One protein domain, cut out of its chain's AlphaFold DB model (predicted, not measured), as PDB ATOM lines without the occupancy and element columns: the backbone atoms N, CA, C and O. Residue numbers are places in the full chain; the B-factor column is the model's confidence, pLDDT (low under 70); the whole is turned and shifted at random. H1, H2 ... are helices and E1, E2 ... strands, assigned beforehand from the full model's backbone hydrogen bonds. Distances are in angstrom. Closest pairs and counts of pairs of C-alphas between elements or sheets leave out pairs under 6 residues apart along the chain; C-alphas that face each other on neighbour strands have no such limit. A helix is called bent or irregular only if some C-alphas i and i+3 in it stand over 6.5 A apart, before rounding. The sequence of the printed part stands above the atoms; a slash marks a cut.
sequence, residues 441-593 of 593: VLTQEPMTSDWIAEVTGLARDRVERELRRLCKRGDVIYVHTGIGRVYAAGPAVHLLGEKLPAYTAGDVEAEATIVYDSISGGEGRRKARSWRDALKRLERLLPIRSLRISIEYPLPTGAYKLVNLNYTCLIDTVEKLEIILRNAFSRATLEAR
ATOM      1  N   VAL A 441     245.924 175.657 170.098       92.44
ATOM      2  CA  VAL A 441     246.298 176.869 169.356       92.44
ATOM      3  C   VAL A 441     247.352 176.555 168.283       92.44
ATOM      4  O   VAL A 441     247.200 176.941 167.126       92.44
ATOM      5  N   LEU A 442     248.381 175.776 168.632       93.75
ATOM      6  CA  LEU A 442     249.450 175.373 167.708       93.75
ATOM      7  C   LEU A 442     249.015 174.402 166.602       93.75
ATOM      8  O   LEU A 442     249.775 174.178 165.660       93.75
ATOM      9  N   THR A 443     247.834 173.798 166.733       92.00
ATOM     10  CA  THR A 443     247.227 172.943 165.703       92.00
ATOM     11  C   THR A 443     246.541 173.780 164.629       92.00
ATOM     12  O   THR A 443     246.437 173.333 163.493       92.00
ATOM     13  N   GLN A 444     246.104 174.993 164.975       91.50
ATOM     14  CA  GLN A 444     245.495 175.928 164.029       91.50
ATOM     15  C   GLN A 444     246.550 176.756 163.301       91.50
ATOM     16  O   GLN A 444     246.419 177.008 162.106       91.50
ATOM     17  N   GLU A 445     247.594 177.200 164.009       90.81
ATOM     18  CA  GLU A 445     248.567 178.116 163.425       90.81
ATOM     19  C   GLU A 445     249.949 178.046 164.097       90.81
ATOM     20  O   GLU A 445     250.049 178.098 165.328       90.81
ATOM     21  N   PRO A 446     251.047 178.002 163.315       92.44
ATOM     22  CA  PRO A 446     252.384 178.152 163.866       92.44
ATOM     23  C   PRO A 446     252.643 179.568 164.385       92.44
ATOM     24  O   PRO A 446     252.423 180.543 163.663       92.44
ATOM     25  N   MET A 447     253.182 179.691 165.601       94.25
ATOM     26  CA  MET A 447     253.354 180.990 166.268       94.25
ATOM     27  C   MET A 447     254.465 181.006 167.329       94.25
ATOM     28  O   MET A 447     255.027 179.968 167.684       94.25
ATOM     29  N   THR A 448     254.829 182.197 167.817       94.25
ATOM     30  CA  THR A 448     255.869 182.360 168.850       94.25
ATOM     31  C   THR A 448     255.317 182.143 170.258       94.25
ATOM     32  O   THR A 448     254.111 182.183 170.480       94.25
ATOM     33  N   SER A 449     256.201 181.952 171.243       92.69
ATOM     34  CA  SER A 449     255.787 181.815 172.646       92.69
ATOM     35  C   SER A 449     255.040 183.036 173.192       92.69
ATOM     36  O   SER A 449     254.205 182.867 174.076       92.69
ATOM     37  N   ASP A 450     255.317 184.231 172.665       90.25
ATOM     38  CA  ASP A 450     254.627 185.469 173.040       90.25
ATOM     39  C   ASP A 450     253.167 185.461 172.560       90.25
ATOM     40  O   ASP A 450     252.260 185.671 173.360       90.25
ATOM     41  N   TRP A 451     252.931 185.100 171.297       91.50
ATOM     42  CA  TRP A 451     251.578 184.984 170.742       91.50
ATOM     43  C   TRP A 451     250.770 183.862 171.399       91.50
ATOM     44  O   TRP A 451     249.594 184.039 171.698       91.50
ATOM     45  N   ILE A 452     251.402 182.722 171.697       93.88
ATOM     46  CA  ILE A 452     250.734 181.638 172.432       93.88
ATOM     47  C   ILE A 452     250.288 182.139 173.808       93.88
ATOM     48  O   ILE A 452     249.170 181.852 174.227       93.88
ATOM     49  N   ALA A 453     251.144 182.880 174.519       87.19
ATOM     50  CA  ALA A 453     250.816 183.449 175.823       87.19
ATOM     51  C   ALA A 453     249.633 184.423 175.744       87.19
ATOM     52  O   ALA A 453     248.731 184.350 176.574       87.19
ATOM     53  N   GLU A 454     249.600 185.272 174.718       86.62
ATOM     54  CA  GLU A 454     248.502 186.206 174.469       86.62
ATOM     55  C   GLU A 454     247.177 185.484 174.183       86.62
ATOM     56  O   GLU A 454     246.197 185.701 174.892       86.62
ATOM     57  N   VAL A 455     247.159 184.561 173.215       88.69
ATOM     58  CA  VAL A 455     245.943 183.837 172.799       88.69
ATOM     59  C   VAL A 455     245.400 182.942 173.914       88.69
ATOM     60  O   VAL A 455     244.191 182.829 174.098       88.69
ATOM     61  N   THR A 456     246.286 182.292 174.675       84.00
ATOM     62  CA  THR A 456     245.875 181.390 175.765       84.00
ATOM     63  C   THR A 456     245.614 182.112 177.089       84.00
ATOM     64  O   THR A 456     245.093 181.492 178.017       84.00
ATOM     65  N   GLY A 457     246.009 183.386 177.212       77.94
ATOM     66  CA  GLY A 457     246.003 184.136 178.472       77.94
ATOM     67  C   GLY A 457     246.990 183.611 179.526       77.94
ATOM     68  O   GLY A 457     246.926 184.009 180.689       77.94
ATOM     69  N   LEU A 458     247.892 182.695 179.160       80.38
ATOM     70  CA  LEU A 458     248.867 182.094 180.070       80.38
ATOM     71  C   LEU A 458     250.121 182.965 180.188       80.38
ATOM     72  O   LEU A 458     250.563 183.577 179.221       80.38
ATOM     73  N   ALA A 459     250.795 182.950 181.343       76.44
ATOM     74  CA  ALA A 459     252.086 183.625 181.456       76.44
ATOM     75  C   ALA A 459     253.130 183.026 180.496       76.44
ATOM     76  O   ALA A 459     253.315 181.806 180.424       76.44
ATOM     77  N   ARG A 460     253.902 183.890 179.829       80.31
ATOM     78  CA  ARG A 460     254.947 183.505 178.863       80.31
ATOM     79  C   ARG A 460     255.904 182.431 179.393       80.31
ATOM     80  O   ARG A 460     256.172 181.443 178.717       80.31
ATOM     81  N   ASP A 461     256.382 182.560 180.629       72.00
ATOM     82  CA  ASP A 461     257.303 181.584 181.233       72.00
ATOM     83  C   ASP A 461     256.690 180.199 181.462       72.00
ATOM     84  O   ASP A 461     257.404 179.190 181.557       72.00
ATOM     85  N   ARG A 462     255.366 180.146 181.625       74.81
ATOM     86  CA  ARG A 462     254.605 178.902 181.725       74.81
ATOM     87  C   ARG A 462     254.517 178.256 180.346       74.81
ATOM     88  O   ARG A 462     254.914 177.099 180.221       74.81
ATOM     89  N   VAL A 463     254.156 179.033 179.327       87.75
ATOM     90  CA  VAL A 463     254.155 178.599 177.923       87.75
ATOM     91  C   VAL A 463     255.526 178.060 177.505       87.75
ATOM     92  O   VAL A 463     255.636 176.917 177.077       87.75
ATOM     93  N   GLU A 464     256.615 178.802 177.716       88.31
ATOM     94  CA  GLU A 464     257.967 178.367 177.327       88.31
ATOM     95  C   GLU A 464     258.454 177.109 178.060       88.31
ATOM     96  O   GLU A 464     259.325 176.370 177.583       88.31
ATOM     97  N   ARG A 465     257.958 176.867 179.273       81.56
ATOM     98  CA  ARG A 465     258.265 175.646 180.021       81.56
ATOM     99  C   ARG A 465     257.524 174.458 179.437       81.56
ATOM    100  O   ARG A 465     258.159 173.425 179.228       81.56
ATOM    101  N   GLU A 466     256.239 174.625 179.163       87.06
ATOM    102  CA  GLU A 466     255.431 173.547 178.614       87.06
ATOM    103  C   GLU A 466     255.858 173.220 177.185       87.06
ATOM    104  O   GLU A 466     256.108 172.059 176.882       87.06
ATOM    105  N   LEU A 467     256.146 174.227 176.354       93.44
ATOM    106  CA  LEU A 467     256.748 174.031 175.034       93.44
ATOM    107  C   LEU A 467     258.046 173.222 175.110       93.44
ATOM    108  O   LEU A 467     258.250 172.316 174.313       93.44
ATOM    109  N   ARG A 468     258.926 173.472 176.093       89.44
ATOM    110  CA  ARG A 468     260.140 172.651 176.275       89.44
ATOM    111  C   ARG A 468     259.822 171.189 176.590       89.44
ATOM    112  O   ARG A 468     260.581 170.316 176.174       89.44
ATOM    113  N   ARG A 469     258.755 170.917 177.342       83.94
ATOM    114  CA  ARG A 469     258.315 169.555 177.663       83.94
ATOM    115  C   ARG A 469     257.705 168.873 176.440       83.94
ATOM    116  O   ARG A 469     258.126 167.768 176.111       83.94
ATOM    117  N   LEU A 470     256.794 169.556 175.751       90.88
ATOM    118  CA  LEU A 470     256.133 169.086 174.534       90.88
ATOM    119  C   LEU A 470     257.144 168.832 173.410       90.88
ATOM    120  O   LEU A 470     257.103 167.785 172.772       90.88
ATOM    121  N   CYS A 471     258.139 169.709 173.248       92.94
ATOM    122  CA  CYS A 471     259.258 169.494 172.331       92.94
ATOM    123  C   CYS A 471     260.000 168.190 172.629       92.94
ATOM    124  O   CYS A 471     260.228 167.393 171.725       92.94
ATOM    125  N   LYS A 472     260.361 167.936 173.893       86.38
ATOM    126  CA  LYS A 472     261.075 166.706 174.275       86.38
ATOM    127  C   LYS A 472     260.252 165.437 174.049       86.38
ATOM    128  O   LYS A 472     260.837 164.393 173.787       86.38
ATOM    129  N   ARG A 473     258.925 165.530 174.182       84.00
ATOM    130  CA  ARG A 473     257.984 164.436 173.906       84.00
ATOM    131  C   ARG A 473     257.743 164.218 172.408       84.00
ATOM    132  O   ARG A 473     257.338 163.130 172.032       84.00
ATOM    133  N   GLY A 474     258.028 165.221 171.573       86.19
ATOM    134  CA  GLY A 474     257.769 165.200 170.128       86.19
ATOM    135  C   GLY A 474     256.405 165.759 169.722       86.19
ATOM    136  O   GLY A 474     256.109 165.811 168.527       86.19
ATOM    137  N   ASP A 475     255.619 166.228 170.696       90.06
ATOM    138  CA  ASP A 475     254.279 166.792 170.501       90.06
ATOM    139  C   ASP A 475     254.323 168.179 169.839       90.06
ATOM    140  O   ASP A 475     253.359 168.604 169.208       90.06
ATOM    141  N   VAL A 476     255.443 168.896 169.978       95.06
ATOM    142  CA  VAL A 476     255.674 170.224 169.391       95.06
ATOM    143  C   VAL A 476     257.041 170.266 168.713       95.06
ATOM    144  O   VAL A 476     258.024 169.718 169.211       95.06
ATOM    145  N   ILE A 477     257.114 170.966 167.588       94.75
ATOM    146  CA  ILE A 477     258.343 171.287 166.859       94.75
ATOM    147  C   ILE A 477     258.503 172.804 166.769       94.75
ATOM    148  O   ILE A 477     257.533 173.544 166.916       94.75
ATOM    149  N   TYR A 478     259.726 173.289 166.547       94.88
ATOM    150  CA  TYR A 478     259.957 174.699 166.252       94.88
ATOM    151  C   TYR A 478     261.068 174.921 165.235       94.88
ATOM    152  O   TYR A 478     261.977 174.106 165.083       94.88
ATOM    153  N   VAL A 479     261.022 176.097 164.618       93.44
ATOM    154  CA  VAL A 479     262.046 176.647 163.725       93.44
ATOM    155  C   VAL A 479     262.538 178.002 164.234       93.44
ATOM    156  O   VAL A 479     261.940 178.609 165.129       93.44
ATOM    157  N   HIS A 480     263.664 178.471 163.707       92.31
ATOM    158  CA  HIS A 480     264.234 179.775 164.023       92.31
ATOM    159  C   HIS A 480     263.882 180.797 162.940       92.31
ATOM    160  O   HIS A 480     264.078 180.548 161.761       92.31
ATOM    161  N   THR A 481     263.371 181.958 163.339       88.56
ATOM    162  CA  THR A 481     262.931 183.023 162.425       88.56
ATOM    163  C   THR A 481     263.397 184.392 162.933       88.56
ATOM    164  O   THR A 481     263.860 184.500 164.073       88.56
ATOM    165  N   GLY A 482     263.219 185.446 162.126       82.50
ATOM    166  CA  GLY A 482     263.497 186.839 162.513       82.50
ATOM    167  C   GLY A 482     262.718 187.337 163.732       82.50
ATOM    168  O   GLY A 482     263.196 188.202 164.456       82.50
ATOM    169  N   ILE A 483     261.561 186.736 164.013       84.62
ATOM    170  CA  ILE A 483     260.713 187.063 165.170       84.62
ATOM    171  C   ILE A 483     260.922 186.097 166.350       84.62
ATOM    172  O   ILE A 483     260.163 186.103 167.317       84.62
ATOM    173  N   GLY A 484     261.950 185.246 166.289       88.19
ATOM    174  CA  GLY A 484     262.274 184.269 167.324       88.19
ATOM    175  C   GLY A 484     261.900 182.836 166.944       88.19
ATOM    176  O   GLY A 484     261.959 182.439 165.779       88.19
ATOM    177  N   ARG A 485     261.598 182.004 167.947       93.38
ATOM    178  CA  ARG A 485     261.182 180.612 167.718       93.38
ATOM    179  C   ARG A 485     259.702 180.576 167.363       93.38
ATOM    180  O   ARG A 485     258.893 181.071 168.142       93.38
ATOM    181  N   VAL A 486     259.380 179.952 166.235       93.69
ATOM    182  CA  VAL A 486     258.004 179.683 165.808       93.69
ATOM    183  C   VAL A 486     257.742 178.200 166.008       93.69
ATOM    184  O   VAL A 486     258.503 177.370 165.513       93.69
ATOM    185  N   TYR A 487     256.708 177.890 166.781       95.62
ATOM    186  CA  TYR A 487     256.329 176.550 167.202       95.62
ATOM    187  C   TYR A 487     255.134 176.057 166.386       95.62
ATOM    188  O   TYR A 487     254.316 176.870 165.967       95.62
ATOM    189  N   ALA A 488     255.015 174.746 166.199       94.56
ATOM    190  CA  ALA A 488     253.844 174.085 165.625       94.56
ATOM    191  C   ALA A 488     253.590 172.752 166.338       94.56
ATOM    192  O   ALA A 488     254.535 172.108 166.811       94.56
ATOM    193  N   ALA A 489     252.328 172.331 166.412       93.75
ATOM    194  CA  ALA A 489     251.992 171.007 166.922       93.75
ATOM    195  C   ALA A 489     252.494 169.933 165.944       93.75
ATOM    196  O   ALA A 489     252.482 170.133 164.732       93.75
ATOM    197  N   GLY A 490     252.926 168.782 166.460       89.44
ATOM    198  CA  GLY A 490     253.430 167.666 165.657       89.44
ATOM    199  C   GLY A 490     252.479 167.241 164.527       89.44
ATOM    200  O   GLY A 490     252.936 167.163 163.389       89.44
ATOM    201  N   PRO A 491     251.171 167.037 164.791       85.69
ATOM    202  CA  PRO A 491     250.184 166.726 163.749       85.69
ATOM    203  C   PRO A 491     249.973 167.849 162.720       85.69
ATOM    204  O   PRO A 491     249.573 167.590 161.590       85.69
ATOM    205  N   ALA A 492     250.265 169.095 163.096       89.69
ATOM    206  CA  ALA A 492     250.106 170.287 162.265       89.69
ATOM    207  C   ALA A 492     251.443 170.799 161.698       89.69
ATOM    208  O   ALA A 492     251.575 171.967 161.334       89.69
ATOM    209  N   VAL A 493     252.460 169.935 161.622       88.62
ATOM    210  CA  VAL A 493     253.789 170.312 161.122       88.62
ATOM    211  C   VAL A 493     253.752 170.803 159.667       88.62
ATOM    212  O   VAL A 493     254.522 171.692 159.306       88.62
ATOM    213  N   HIS A 494     252.805 170.313 158.864       86.69
ATOM    214  CA  HIS A 494     252.572 170.767 157.493       86.69
ATOM    215  C   HIS A 494     252.274 172.275 157.416       86.69
ATOM    216  O   HIS A 494     252.820 172.945 156.543       86.69
ATOM    217  N   LEU A 495     251.532 172.846 158.378       87.88
ATOM    218  CA  LEU A 495     251.267 174.293 158.443       87.88
ATOM    219  C   LEU A 495     252.559 175.099 158.619       87.88
ATOM    220  O   LEU A 495     252.707 176.203 158.093       87.88
ATOM    221  N   LEU A 496     253.526 174.546 159.360       85.94
ATOM    222  CA  LEU A 496     254.848 175.153 159.487       85.94
ATOM    223  C   LEU A 496     255.611 175.089 158.162       85.94
ATOM    224  O   LEU A 496     256.300 176.048 157.827       85.94
ATOM    225  N   GLY A 497     255.458 173.997 157.409       82.06
ATOM    226  CA  GLY A 497     255.970 173.839 156.048       82.06
ATOM    227  C   GLY A 497     255.369 174.838 155.052       82.06
ATOM    228  O   GLY A 497     256.111 175.437 154.277       82.06
ATOM    229  N   GLU A 498     254.059 175.080 155.110       84.94
ATOM    230  CA  GLU A 498     253.349 176.055 154.266       84.94
ATOM    231  C   GLU A 498     253.794 177.494 154.534       84.94
ATOM    232  O   GLU A 498     253.973 178.278 153.604       84.94
ATOM    233  N   LYS A 499     254.028 177.838 155.806       82.56
ATOM    234  CA  LYS A 499     254.551 179.154 156.200       82.56
ATOM    235  C   LYS A 499     256.061 179.283 156.042       82.56
ATOM    236  O   LYS A 499     256.583 180.397 156.064       82.56
ATOM    237  N   LEU A 500     256.771 178.169 155.876       76.94
ATOM    238  CA  LEU A 500     258.226 178.126 155.795       76.94
ATOM    239  C   LEU A 500     258.806 179.101 154.755       76.94
ATOM    240  O   LEU A 500     259.745 179.803 155.119       76.94
ATOM    241  N   PRO A 501     258.246 179.253 153.533       79.38
ATOM    242  CA  PRO A 501     258.753 180.203 152.542       79.38
ATOM    243  C   PRO A 501     258.807 181.655 153.031       79.38
ATOM    244  O   PRO A 501     259.720 182.381 152.642       79.38
ATOM    245  N   ALA A 502     257.900 182.069 153.924       74.25
ATOM    246  CA  ALA A 502     257.929 183.402 154.533       74.25
ATOM    247  C   ALA A 502     259.119 183.589 155.495       74.25
ATOM    248  O   ALA A 502     259.530 184.714 155.766       74.25
ATOM    249  N   TYR A 503     259.692 182.491 155.996       71.25
ATOM    250  CA  TYR A 503     260.804 182.474 156.948       71.25
ATOM    251  C   TYR A 503     262.129 181.996 156.347       71.25
ATOM    252  O   TYR A 503     263.163 182.100 157.003       71.25
ATOM    253  N   THR A 504     262.120 181.428 155.138       69.25
ATOM    254  CA  THR A 504     263.284 180.753 154.546       69.25
ATOM    255  C   THR A 504     263.707 181.316 153.200       69.25
ATOM    256  O   THR A 504     264.186 180.571 152.350       69.25
ATOM    257  N   ALA A 505     263.533 182.620 152.985       73.56
ATOM    258  CA  ALA A 505     263.974 183.257 151.751       73.56
ATOM    259  C   ALA A 505     265.473 182.988 151.503       73.56
ATOM    260  O   ALA A 505     266.311 183.342 152.335       73.56
ATOM    261  N   GLY A 506     265.776 182.364 150.357       75.25
ATOM    262  CA  GLY A 506     267.121 182.021 149.883       75.25
ATOM    263  C   GLY A 506     267.721 180.762 150.520       75.25
ATOM    264  O   GLY A 506     267.956 180.733 151.722       75.25
ATOM    265  N   ASP A 507     268.046 179.754 149.705       82.06
ATOM    266  CA  ASP A 507     268.844 178.597 150.137       82.06
ATOM    267  C   ASP A 507     270.328 178.991 150.225       82.06
ATOM    268  O   ASP A 507     270.856 179.683 149.349       82.06
ATOM    269  N   VAL A 508     271.013 178.535 151.273       83.38
ATOM    270  CA  VAL A 508     272.447 178.761 151.477       83.38
ATOM    271  C   VAL A 508     273.199 177.440 151.398       83.38
ATOM    272  O   VAL A 508     272.909 176.494 152.133       83.38
ATOM    273  N   GLU A 509     274.211 177.398 150.530       86.25
ATOM    274  CA  GLU A 509     275.240 176.363 150.563       86.25
ATOM    275  C   GLU A 509     276.424 176.858 151.394       86.25
ATOM    276  O   GLU A 509     277.112 177.807 151.023       86.25
ATOM    277  N   ALA A 510     276.633 176.241 152.553       86.44
ATOM    278  CA  ALA A 510     277.653 176.633 153.518       86.44
ATOM    279  C   ALA A 510     278.140 175.415 154.302       86.44
ATOM    280  O   ALA A 510     277.386 174.461 154.513       86.44
ATOM    281  N   GLU A 511     279.398 175.438 154.752       90.38
ATOM    282  CA  GLU A 511     279.909 174.361 155.598       90.38
ATOM    283  C   GLU A 511     279.166 174.354 156.936       90.38
ATOM    284  O   GLU A 511     279.149 175.335 157.681       90.38
ATOM    285  N   ALA A 512     278.531 173.221 157.232       93.69
ATOM    286  CA  ALA A 512     277.792 173.012 158.459       93.69
ATOM    287  C   ALA A 512     278.367 171.833 159.241       93.69
ATOM    288  O   ALA A 512     278.509 170.722 158.723       93.69
ATOM    289  N   THR A 513     278.642 172.052 160.524       96.19
ATOM    290  CA  THR A 513     278.832 170.977 161.496       96.19
ATOM    291  C   THR A 513     277.497 170.672 162.162       96.19
ATOM    292  O   THR A 513     276.893 171.540 162.785       96.19
ATOM    293  N   ILE A 514     277.073 169.415 162.089       96.38
ATOM    294  CA  ILE A 514     275.849 168.929 162.716       96.38
ATOM    295  C   ILE A 514     276.219 167.954 163.826       96.38
ATOM    296  O   ILE A 514     276.841 166.923 163.564       96.38
ATOM    297  N   VAL A 515     275.836 168.273 165.057       95.69
ATOM    298  CA  VAL A 515     275.928 167.378 166.214       95.69
ATOM    299  C   VAL A 515     274.525 166.889 166.540       95.69
ATOM    300  O   VAL A 515     273.604 167.697 166.641       95.69
ATOM    301  N   TYR A 516     274.352 165.583 166.680       93.69
ATOM    302  CA  TYR A 516     273.058 164.963 166.945       93.69
ATOM    303  C   TYR A 516     273.163 163.971 168.103       93.69
ATOM    304  O   TYR A 516     274.228 163.405 168.339       93.69
ATOM    305  N   ASP A 517     272.044 163.742 168.785       92.44
ATOM    306  CA  ASP A 517     271.840 162.633 169.724       92.44
ATOM    307  C   ASP A 517     270.671 161.793 169.204       92.44
ATOM    308  O   ASP A 517     269.524 162.248 169.255       92.44
ATOM    309  N   SER A 518     270.949 160.616 168.636       89.50
ATOM    310  CA  SER A 518     269.903 159.713 168.147       89.50
ATOM    311  C   SER A 518     269.581 158.611 169.143       89.50
ATOM    312  O   SER A 518     270.447 158.072 169.829       89.50
ATOM    313  N   ILE A 519     268.309 158.218 169.186       84.12
ATOM    314  CA  ILE A 519     267.850 157.137 170.067       84.12
ATOM    315  C   ILE A 519     268.495 155.802 169.672       84.12
ATOM    316  O   ILE A 519     268.822 155.000 170.543       84.12
ATOM    317  N   SER A 520     268.690 155.575 168.373       79.19
ATOM    318  CA  SER A 520     269.220 154.329 167.811       79.19
ATOM    319  C   SER A 520     270.750 154.267 167.748       79.19
ATOM    320  O   SER A 520     271.306 153.173 167.739       79.19
ATOM    321  N   GLY A 521     271.436 155.412 167.691       74.44
ATOM    322  CA  GLY A 521     272.873 155.488 167.397       74.44
ATOM    323  C   GLY A 521     273.701 156.323 168.374       74.44
ATOM    324  O   GLY A 521     274.914 156.406 168.189       74.44
ATOM    325  N   GLY A 522     273.081 156.918 169.396       85.19
ATOM    326  CA  GLY A 522     273.749 157.774 170.374       85.19
ATOM    327  C   GLY A 522     274.224 159.106 169.790       85.19
ATOM    328  O   GLY A 522     273.737 159.577 168.757       85.19
ATOM    329  N   GLU A 523     275.184 159.731 170.471       91.31
ATOM    330  CA  GLU A 523     275.751 161.006 170.040       91.31
ATOM    331  C   GLU A 523     276.671 160.845 168.827       91.31
ATOM    332  O   GLU A 523     277.494 159.930 168.744       91.31
ATOM    333  N   GLY A 524     276.581 161.780 167.885       92.88
ATOM    334  CA  GLY A 524     277.464 161.792 166.732       92.88
ATOM    335  C   GLY A 524     277.591 163.150 166.067       92.88
ATOM    336  O   GLY A 524     276.906 164.122 166.387       92.88
ATOM    337  N   ARG A 525     278.515 163.209 165.105       95.62
ATOM    338  CA  ARG A 525     278.819 164.409 164.323       95.62
ATOM    339  C   ARG A 525     278.788 164.096 162.830       95.62
ATOM    340  O   ARG A 525     279.292 163.058 162.392       95.62
ATOM    341  N   ARG A 526     278.217 164.996 162.032       94.81
ATOM    342  CA  ARG A 526     278.269 164.987 160.562       94.81
ATOM    343  C   ARG A 526     278.661 166.366 160.048       94.81
ATOM    344  O   ARG A 526     278.453 167.371 160.724       94.81
ATOM    345  N   LYS A 527     279.229 166.399 158.846       95.31
ATOM    346  CA  LYS A 527     279.357 167.619 158.051       95.31
ATOM    347  C   LYS A 527     278.323 167.588 156.932       95.31
ATOM    348  O   LYS A 527     278.045 166.504 156.416       95.31
ATOM    349  N   ALA A 528     277.785 168.746 156.582       94.94
ATOM    350  CA  ALA A 528     276.913 168.922 155.428       94.94
ATOM    351  C   ALA A 528     277.192 170.271 154.757       94.94
ATOM    352  O   ALA A 528     277.726 171.172 155.403       94.94
ATOM    353  N   ARG A 529     276.842 170.397 153.473       92.38
ATOM    354  CA  ARG A 529     276.971 171.663 152.721       92.38
ATOM    355  C   ARG A 529     275.648 172.312 152.329       92.38
ATOM    356  O   ARG A 529     275.623 173.483 151.982       92.38
ATOM    357  N   SER A 530     274.555 171.563 152.393       93.81
ATOM    358  CA  SER A 530     273.204 172.046 152.113       93.81
ATOM    359  C   SER A 530     272.192 171.269 152.947       93.81
ATOM    360  O   SER A 530     272.500 170.195 153.478       93.81
ATOM    361  N   TRP A 531     270.958 171.767 153.019       93.56
ATOM    362  CA  TRP A 531     269.889 171.064 153.726       93.56
ATOM    363  C   TRP A 531     269.598 169.680 153.121       93.56
ATOM    364  O   TRP A 531     269.347 168.736 153.866       93.56
ATOM    365  N   ARG A 532     269.702 169.519 151.791       95.00
ATOM    366  CA  ARG A 532     269.493 168.228 151.101       95.00
ATOM    367  C   ARG A 532     270.574 167.207 151.456       95.00
ATOM    368  O   ARG A 532     270.277 166.030 151.646       95.00
ATOM    369  N   ASP A 533     271.828 167.653 151.543       94.81
ATOM    370  CA  ASP A 533     272.954 166.812 151.969       94.81
ATOM    371  C   ASP A 533     272.821 166.426 153.451       94.81
ATOM    372  O   ASP A 533     272.996 165.262 153.814       94.81
ATOM    373  N   ALA A 534     272.420 167.373 154.303       94.75
ATOM    374  CA  ALA A 534     272.130 167.100 155.707       94.75
ATOM    375  C   ALA A 534     270.991 166.077 155.874       94.75
ATOM    376  O   ALA A 534     271.128 165.147 156.668       94.75
ATOM    377  N   LEU A 535     269.911 166.197 155.095       96.50
ATOM    378  CA  LEU A 535     268.746 165.311 155.173       96.50
ATOM    379  C   LEU A 535     269.133 163.858 154.876       96.50
ATOM    380  O   LEU A 535     268.919 162.988 155.717       96.50
ATOM    381  N   LYS A 536     269.826 163.617 153.754       95.56
ATOM    382  CA  LYS A 536     270.319 162.280 153.365       95.56
ATOM    383  C   LYS A 536     271.208 161.630 154.431       95.56
ATOM    384  O   LYS A 536     271.245 160.410 154.560       95.56
ATOM    385  N   ARG A 537     271.961 162.434 155.188       93.38
ATOM    386  CA  ARG A 537     272.879 161.945 156.233       93.38
ATOM    387  C   ARG A 537     272.185 161.639 157.556       93.38
ATOM    388  O   ARG A 537     272.737 160.869 158.343       93.38
ATOM    389  N   LEU A 538     271.043 162.269 157.819       94.56
ATOM    390  CA  LEU A 538     270.370 162.239 159.117       94.56
ATOM    391  C   LEU A 538     269.071 161.429 159.111       94.56
ATOM    392  O   LEU A 538     268.701 160.921 160.163       94.56
ATOM    393  N   GLU A 539     268.406 161.247 157.965       94.50
ATOM    394  CA  GLU A 539     267.112 160.544 157.879       94.50
ATOM    395  C   GLU A 539     267.164 159.124 158.473       94.50
ATOM    396  O   GLU A 539     266.252 158.697 159.174       94.50
ATOM    397  N   ARG A 540     268.286 158.416 158.283       91.88
ATOM    398  CA  ARG A 540     268.503 157.052 158.798       91.88
ATOM    399  C   ARG A 540     268.820 157.001 160.294       91.88
ATOM    400  O   ARG A 540     268.945 155.917 160.853       91.88
ATOM    401  N   LEU A 541     269.014 158.159 160.921       92.38
ATOM    402  CA  LEU A 541     269.331 158.310 162.341       92.38
ATOM    403  C   LEU A 541     268.106 158.719 163.161       92.38
ATOM    404  O   LEU A 541     268.227 158.905 164.370       92.38
ATOM    405  N   LEU A 542     266.940 158.867 162.532       91.50
ATOM    406  CA  LEU A 542     265.694 159.068 163.256       91.50
ATOM    407  C   LEU A 542     265.399 157.853 164.161       91.50
ATOM    408  O   LEU A 542     265.703 156.716 163.783       91.50
ATOM    409  N   PRO A 543     264.799 158.058 165.347       94.56
ATOM    410  CA  PRO A 543     264.463 159.348 165.951       94.56
ATOM    411  C   PRO A 543     265.670 160.056 166.601       94.56
ATOM    412  O   PRO A 543     266.477 159.442 167.304       94.56
ATOM    413  N   ILE A 544     265.760 161.375 166.406       94.25
ATOM    414  CA  ILE A 544     266.813 162.257 166.934       94.25
ATOM    415  C   ILE A 544     266.252 163.068 168.111       94.25
ATOM    416  O   ILE A 544     265.282 163.806 167.956       94.25
ATOM    417  N   ARG A 545     266.865 162.957 169.295       91.25
ATOM    418  CA  ARG A 545     266.461 163.677 170.521       91.25
ATOM    419  C   ARG A 545     266.858 165.145 170.509       91.25
ATOM    420  O   ARG A 545     266.169 165.982 171.091       91.25
ATOM    421  N   SER A 546     268.015 165.443 169.931       92.94
ATOM    422  CA  SER A 546     268.514 166.806 169.817       92.94
ATOM    423  C   SER A 546     269.427 166.962 168.611       92.94
ATOM    424  O   SER A 546     270.116 166.023 168.209       92.94
ATOM    425  N   LEU A 547     269.414 168.163 168.038       95.44
ATOM    426  CA  LEU A 547     270.174 168.513 166.850       95.44
ATOM    427  C   LEU A 547     270.769 169.912 167.030       95.44
ATOM    428  O   LEU A 547     270.045 170.890 167.217       95.44
ATOM    429  N   ARG A 548     272.093 170.025 166.974       96.62
ATOM    430  CA  ARG A 548     272.814 171.300 166.919       96.62
ATOM    431  C   ARG A 548     273.432 171.453 165.541       96.62
ATOM    432  O   ARG A 548     274.196 170.594 165.114       96.62
ATOM    433  N   ILE A 549     273.124 172.560 164.879       96.06
ATOM    434  CA  ILE A 549     273.620 172.883 163.543       96.06
ATOM    435  C   ILE A 549     274.444 174.166 163.651       96.06
ATOM    436  O   ILE A 549     273.919 175.213 164.027       96.06
ATOM    437  N   SER A 550     275.733 174.065 163.350       95.75
ATOM    438  CA  SER A 550     276.684 175.176 163.326       95.75
ATOM    439  C   SER A 550     277.063 175.460 161.877       95.75
ATOM    440  O   SER A 550     277.694 174.604 161.264       95.75
ATOM    441  N   ILE A 551     276.667 176.612 161.334       93.88
ATOM    442  CA  ILE A 551     276.864 176.984 159.922       93.88
ATOM    443  C   ILE A 551     277.872 178.125 159.824       93.88
ATOM    444  O   ILE A 551     277.733 179.138 160.509       93.88
ATOM    445  N   GLU A 552     278.865 177.965 158.956       92.25
ATOM    446  CA  GLU A 552     279.826 179.006 158.591       92.25
ATOM    447  C   GLU A 552     279.255 179.840 157.437       92.25
ATOM    448  O   GLU A 552     279.433 179.519 156.265       92.25
ATOM    449  N   TYR A 553     278.509 180.893 157.772       87.38
ATOM    450  CA  TYR A 553     277.832 181.744 156.796       87.38
ATOM    451  C   TYR A 553     278.798 182.794 156.217       87.38
ATOM    452  O   TYR A 553     279.282 183.642 156.973       87.38
ATOM    453  N   PRO A 554     279.101 182.776 154.906       81.56
ATOM    454  CA  PRO A 554     280.021 183.735 154.304       81.56
ATOM    455  C   PRO A 554     279.394 185.133 154.205       81.56
ATOM    456  O   PRO A 554     278.246 185.289 153.792       81.56
ATOM    457  N   LEU A 555     280.168 186.161 154.555       81.38
ATOM    458  CA  LEU A 555     279.786 187.568 154.444       81.38
ATOM    459  C   LEU A 555     280.389 188.198 153.177       81.38
ATOM    460  O   LEU A 555     281.467 187.785 152.740       81.38
ATOM    461  N   PRO A 556     279.776 189.266 152.624       79.94
ATOM    462  CA  PRO A 556     280.307 189.978 151.453       79.94
ATOM    463  C   PRO A 556     281.736 190.519 151.624       79.94
ATOM    464  O   PRO A 556     282.420 190.790 150.644       79.94
ATOM    465  N   THR A 557     282.199 190.670 152.867       82.75
ATOM    466  CA  THR A 557     283.540 191.152 153.224       82.75
ATOM    467  C   THR A 557     284.638 190.089 153.104       82.75
ATOM    468  O   THR A 557     285.803 190.400 153.335       82.75
ATOM    469  N   GLY A 558     284.290 188.831 152.803       77.38
ATOM    470  CA  GLY A 558     285.216 187.690 152.815       77.38
ATOM    471  C   GLY A 558     285.427 187.059 154.200       77.38
ATOM    472  O   GLY A 558     286.080 186.024 154.306       77.38
ATOM    473  N   ALA A 559     284.851 187.641 155.260       83.25
ATOM    474  CA  ALA A 559     284.753 187.012 156.578       83.25
ATOM    475  C   ALA A 559     283.590 186.003 156.625       83.25
ATOM    476  O   ALA A 559     282.691 186.044 155.788       83.25
ATOM    477  N   TYR A 560     283.563 185.127 157.631       82.44
ATOM    478  CA  TYR A 560     282.428 184.236 157.889       82.44
ATOM    479  C   TYR A 560     281.824 184.495 159.273       82.44
ATOM    480  O   TYR A 560     282.524 184.844 160.226       82.44
ATOM    481  N   LYS A 561     280.508 184.308 159.387       87.62
ATOM    482  CA  LYS A 561     279.748 184.339 160.636       87.62
ATOM    483  C   LYS A 561     279.394 182.909 161.032       87.62
ATOM    484  O   LYS A 561     278.741 182.200 160.273       87.62
ATOM    485  N   LEU A 562     279.794 182.485 162.229       91.19
ATOM    486  CA  LEU A 562     279.409 181.177 162.761       91.19
ATOM    487  C   LEU A 562     278.033 181.263 163.438       91.19
ATOM    488  O   LEU A 562     277.906 181.824 164.527       91.19
ATOM    489  N   VAL A 563     277.010 180.671 162.821       92.19
ATOM    490  CA  VAL A 563     275.635 180.650 163.346       92.19
ATOM    491  C   VAL A 563     275.351 179.303 164.005       92.19
ATOM    492  O   VAL A 563     275.496 178.258 163.380       92.19
ATOM    493  N   ASN A 564     274.927 179.317 165.274       93.25
ATOM    494  CA  ASN A 564     274.639 178.109 166.052       93.25
ATOM    495  C   ASN A 564     273.140 177.974 166.342       93.25
ATOM    496  O   ASN A 564     272.577 178.717 167.148       93.25
ATOM    497  N   LEU A 565     272.508 176.972 165.739       94.31
ATOM    498  CA  LEU A 565     271.093 176.659 165.905       94.31
ATOM    499  C   LEU A 565     270.944 175.394 166.750       94.31
ATOM    500  O   LEU A 565     271.570 174.372 166.475       94.31
ATOM    501  N   ASN A 566     270.124 175.465 167.800       94.19
ATOM    502  CA  ASN A 566     269.916 174.358 168.730       94.19
ATOM    503  C   ASN A 566     268.448 173.936 168.715       94.19
ATOM    504  O   ASN A 566     267.571 174.699 169.138       94.19
ATOM    505  N   TYR A 567     268.211 172.692 168.313       94.81
ATOM    506  CA  TYR A 567     266.918 172.026 168.301       94.81
ATOM    507  C   TYR A 567     266.884 170.985 169.418       94.81
ATOM    508  O   TYR A 567     267.682 170.051 169.457       94.81
ATOM    509  N   THR A 568     265.976 171.193 170.369       90.56
ATOM    510  CA  THR A 568     265.782 170.324 171.548       90.56
ATOM    511  C   THR A 568     264.425 169.619 171.523       90.56
ATOM    512  O   THR A 568     263.920 169.192 172.561       90.56
ATOM    513  N   CYS A 569     263.817 169.548 170.338       91.94
ATOM    514  CA  CYS A 569     262.609 168.784 170.067       91.94
ATOM    515  C   CYS A 569     262.961 167.392 169.535       91.94
ATOM    516  O   CYS A 569     263.939 167.246 168.803       91.94
ATOM    517  N   LEU A 570     262.150 166.392 169.885       92.31
ATOM    518  CA  LEU A 570     262.235 165.055 169.314       92.31
ATOM    519  C   LEU A 570     261.839 165.117 167.833       92.31
ATOM    520  O   LEU A 570     260.737 165.548 167.489       92.31
ATOM    521  N   ILE A 571     262.756 164.691 166.970       94.44
ATOM    522  CA  ILE A 571     262.576 164.609 165.523       94.44
ATOM    523  C   ILE A 571     262.429 163.127 165.189       94.44
ATOM    524  O   ILE A 571     263.404 162.380 165.211       94.44
ATOM    525  N   ASP A 572     261.204 162.692 164.939       92.19
ATOM    526  CA  ASP A 572     260.818 161.293 164.724       92.19
ATOM    527  C   ASP A 572     260.363 161.001 163.287       92.19
ATOM    528  O   ASP A 572     260.338 159.841 162.883       92.19
ATOM    529  N   THR A 573     260.076 162.036 162.492       93.38
ATOM    530  CA  THR A 573     259.691 161.915 161.082       93.38
ATOM    531  C   THR A 573     260.660 162.648 160.154       93.38
ATOM    532  O   THR A 573     261.314 163.625 160.533       93.38
ATOM    533  N   VAL A 574     260.734 162.180 158.904       94.44
ATOM    534  CA  VAL A 574     261.536 162.814 157.844       94.44
ATOM    535  C   VAL A 574     261.026 164.225 157.545       94.44
ATOM    536  O   VAL A 574     261.831 165.134 157.385       94.44
ATOM    537  N   GLU A 575     259.710 164.434 157.564       92.94
ATOM    538  CA  GLU A 575     259.082 165.744 157.347       92.94
ATOM    539  C   GLU A 575     259.537 166.788 158.381       92.94
ATOM    540  O   GLU A 575     259.977 167.882 158.021       92.94
ATOM    541  N   LYS A 576     259.520 166.432 159.676       93.81
ATOM    542  CA  LYS A 576     260.025 167.296 160.756       93.81
ATOM    543  C   LYS A 576     261.498 167.653 160.544       93.81
ATOM    544  O   LYS A 576     261.895 168.806 160.724       93.81
ATOM    545  N   LEU A 577     262.310 166.662 160.166       95.19
ATOM    546  CA  LEU A 577     263.733 166.849 159.897       95.19
ATOM    547  C   LEU A 577     263.960 167.779 158.699       95.19
ATOM    548  O   LEU A 577     264.776 168.695 158.785       95.19
ATOM    549  N   GLU A 578     263.229 167.578 157.605       94.00
ATOM    550  CA  GLU A 578     263.328 168.403 156.405       94.00
ATOM    551  C   GLU A 578     263.008 169.870 156.704       94.00
ATOM    552  O   GLU A 578     263.799 170.743 156.349       94.00
ATOM    553  N   ILE A 579     261.907 170.151 157.406       92.81
ATOM    554  CA  ILE A 579     261.506 171.521 157.760       92.81
ATOM    555  C   ILE A 579     262.581 172.218 158.600       92.81
ATOM    556  O   ILE A 579     262.947 173.360 158.312       92.81
ATOM    557  N   ILE A 580     263.140 171.526 159.600       94.25
ATOM    558  CA  ILE A 580     264.236 172.053 160.426       94.25
ATOM    559  C   ILE A 580     265.464 172.375 159.574       94.25
ATOM    560  O   ILE A 580     266.072 173.432 159.744       94.25
ATOM    561  N   LEU A 581     265.842 171.482 158.658       94.56
ATOM    562  CA  LEU A 581     267.028 171.668 157.825       94.56
ATOM    563  C   LEU A 581     266.827 172.784 156.797       94.56
ATOM    564  O   LEU A 581     267.702 173.634 156.653       94.56
ATOM    565  N   ARG A 582     265.669 172.843 156.136       92.69
ATOM    566  CA  ARG A 582     265.312 173.942 155.224       92.69
ATOM    567  C   ARG A 582     265.314 175.286 155.946       92.69
ATOM    568  O   ARG A 582     265.812 176.264 155.405       92.69
ATOM    569  N   ASN A 583     264.832 175.330 157.189       93.06
ATOM    570  CA  ASN A 583     264.932 176.528 158.012       93.06
ATOM    571  C   ASN A 583     266.376 176.884 158.382       93.06
ATOM    572  O   ASN A 583     266.754 178.047 158.293       93.06
ATOM    573  N   ALA A 584     267.171 175.901 158.802       92.75
ATOM    574  CA  ALA A 584     268.531 176.124 159.276       92.75
ATOM    575  C   ALA A 584     269.470 176.654 158.183       92.75
ATOM    576  O   ALA A 584     270.304 177.507 158.470       92.75
ATOM    577  N   PHE A 585     269.327 176.163 156.950       92.94
ATOM    578  CA  PHE A 585     270.136 176.564 155.793       92.94
ATOM    579  C   PHE A 585     269.500 177.700 154.974       92.94
ATOM    580  O   PHE A 585     269.864 177.891 153.815       92.94
ATOM    581  N   SER A 586     268.549 178.450 155.536       90.62
ATOM    582  CA  SER A 586     267.981 179.602 154.842       90.62
ATOM    583  C   SER A 586     268.764 180.879 155.142       90.62
ATOM    584  O   SER A 586     269.199 181.116 156.272       90.62
ATOM    585  N   ARG A 587     268.901 181.746 154.137       86.56
ATOM    586  CA  ARG A 587     269.543 183.054 154.285       86.56
ATOM    587  C   ARG A 587     268.801 183.896 155.319       86.56
ATOM    588  O   ARG A 587     269.435 184.422 156.227       86.56
ATOM    589  N   ALA A 588     267.472 183.933 155.246       85.62
ATOM    590  CA  ALA A 588     266.638 184.654 156.205       85.62
ATOM    591  C   ALA A 588     266.895 184.243 157.673       85.62
ATOM    592  O   ALA A 588     267.000 185.106 158.544       85.62
ATOM    593  N   THR A 589     267.052 182.946 157.964       87.00
ATOM    594  CA  THR A 589     267.367 182.474 159.324       87.00
ATOM    595  C   THR A 589     268.785 182.852 159.742       87.00
ATOM    596  O   THR A 589     268.995 183.252 160.887       87.00
ATOM    597  N   LEU A 590     269.757 182.710 158.838       87.12
ATOM    598  CA  LEU A 590     271.173 182.983 159.107       87.12
ATOM    599  C   LEU A 590     271.469 184.479 159.274       87.12
ATOM    600  O   LEU A 590     272.372 184.845 160.016       87.12
ATOM    601  N   GLU A 591     270.712 185.353 158.616       84.38
ATOM    602  CA  GLU A 591     270.835 186.804 158.779       84.38
ATOM    603  C   GLU A 591     270.161 187.289 160.067       84.38
ATOM    604  O   GLU A 591     270.700 188.150 160.763       84.38
ATOM    605  N   ALA A 592     269.027 186.686 160.433       82.19
ATOM    606  CA  ALA A 592     268.310 186.979 161.673       82.19
ATOM    607  C   ALA A 592     269.049 186.543 162.954       82.19
ATOM    608  O   ALA A 592     268.721 187.007 164.049       82.19
ATOM    609  N   ARG A 593     269.990 185.601 162.844       80.50
ATOM    610  CA  ARG A 593     270.734 184.992 163.955       80.50
ATOM    611  C   ARG A 593     272.189 185.379 163.876       80.50
ATOM    612  O   ARG A 593     272.720 186.038 164.794       80.50
TER     613      ARG A 593
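Overview. This is residues 441 to 593 of the 593 residues of the protein "DEAD/DEAH box helicase domain protein" of Pyrolobus fumarii (strain DSM 11204 / 1A) (UniProt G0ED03). A twisted sheet of four strands, E4 E3 E5 E6, has H5, H6 and H7 over one face; beside it the hairpin E1 and E2 has H4 on one side and H3 on the other. H4, H6 and H5 lie in a row, and H1 and H2 make the end away from the large sheet. The printed part has 153 residues, in the order H1 H2 H3 E1 E2 H4 E3 E4 H5 E5 E6 H6 H7, and both sheets are antiparallel. Its class is mixed, helices and strands, and it is compact, with a radius of gyration of the C-alphas of 15.1 A and spans of 46 by 39 by 25 A.

Arrangement. H1, residues 441 to 444, touches H2, residues 449 to 456; their closest C-alphas, Val 441 and Ile 452, are 7.2 A apart. H2 touches residues 460 to 464 of H3, residues 460 to 473, about perpendicular at 76 degrees; closest are C-alphas 453 and 460, 5.1 A. E1, residues 476 to 481, and E2, residues 484 to 489, form a hairpin; N 477 and O 488 are within hydrogen-bond range, 2.9 A. H4, residues 490 to 503, touches H1 with residues 491 to 492 alone; closest are C-alphas 443 and 492, 5.2 A. E3, residues 512 to 518, and E4, residues 522 to 528, form a hairpin, with N 514 to O 526 at 2.8 A. H5, residues 531 to 541, lies over E4 and E3, its height over the sheet 9.3 A. E5, residues 544 to 554, is antiparallel to E3, with N 513 to O 550 at 2.8 A. E4, H5 and E5 are a split strand-helix-strand unit, two strands running the same way with E3 between them, its crossover right-handed. E6, residues 560 to 567, forms a hairpin with E5, with N 551 to O 563 at 2.9 A. H6, residues 574 to 584, lies over E5; it touches H4 at a shallow tilt of 28 degrees, the same way, closest at C-alphas 497 and 579, 6.2 A. H6 touches H5 at a steep tilt of 38 degrees, opposite ways, closest at C-alphas 531 and 581, 5.0 A. H7, residues 587 to 592, runs across the strands, at 86 degrees to E6 on the local plane. H5, H6 and H7 on the same face make two layers, helices on one face of a sheet. Every O i to N i+4 pair is within hydrogen-bond range in H2, H3, H6 and H7; H4 has 4 of 10, beside 8 of 11 O i to N i+3 pairs, H5 has 5 of 7, and H1 is too short for such a pair.

Along the chain. H1 begins at C-alpha 441, (246.298, 176.869, 169.356), and H7 ends at C-alpha 592, (268.310, 186.979, 161.673). From first to last C-alpha H3 measures 19.9 A, H4 18.7 A, E5 28.2 A and E6 22.3 A. H4 and H5 are irregular: C-alphas 491 and 494 are 7.8 A apart, C-alphas 537 and 540 7.0 A.

Size, cuts and confidence. The two C-alphas farthest apart, Gly 457 and Gly 558, are 47.0 A apart. The printed part has no cut and ends at residue 593, the chain's last. No link is long; H4 to E3 and E6 to H6 are short, the others tight. Mean pLDDT of the printed part is 89.1, and residue 504 alone is under 70.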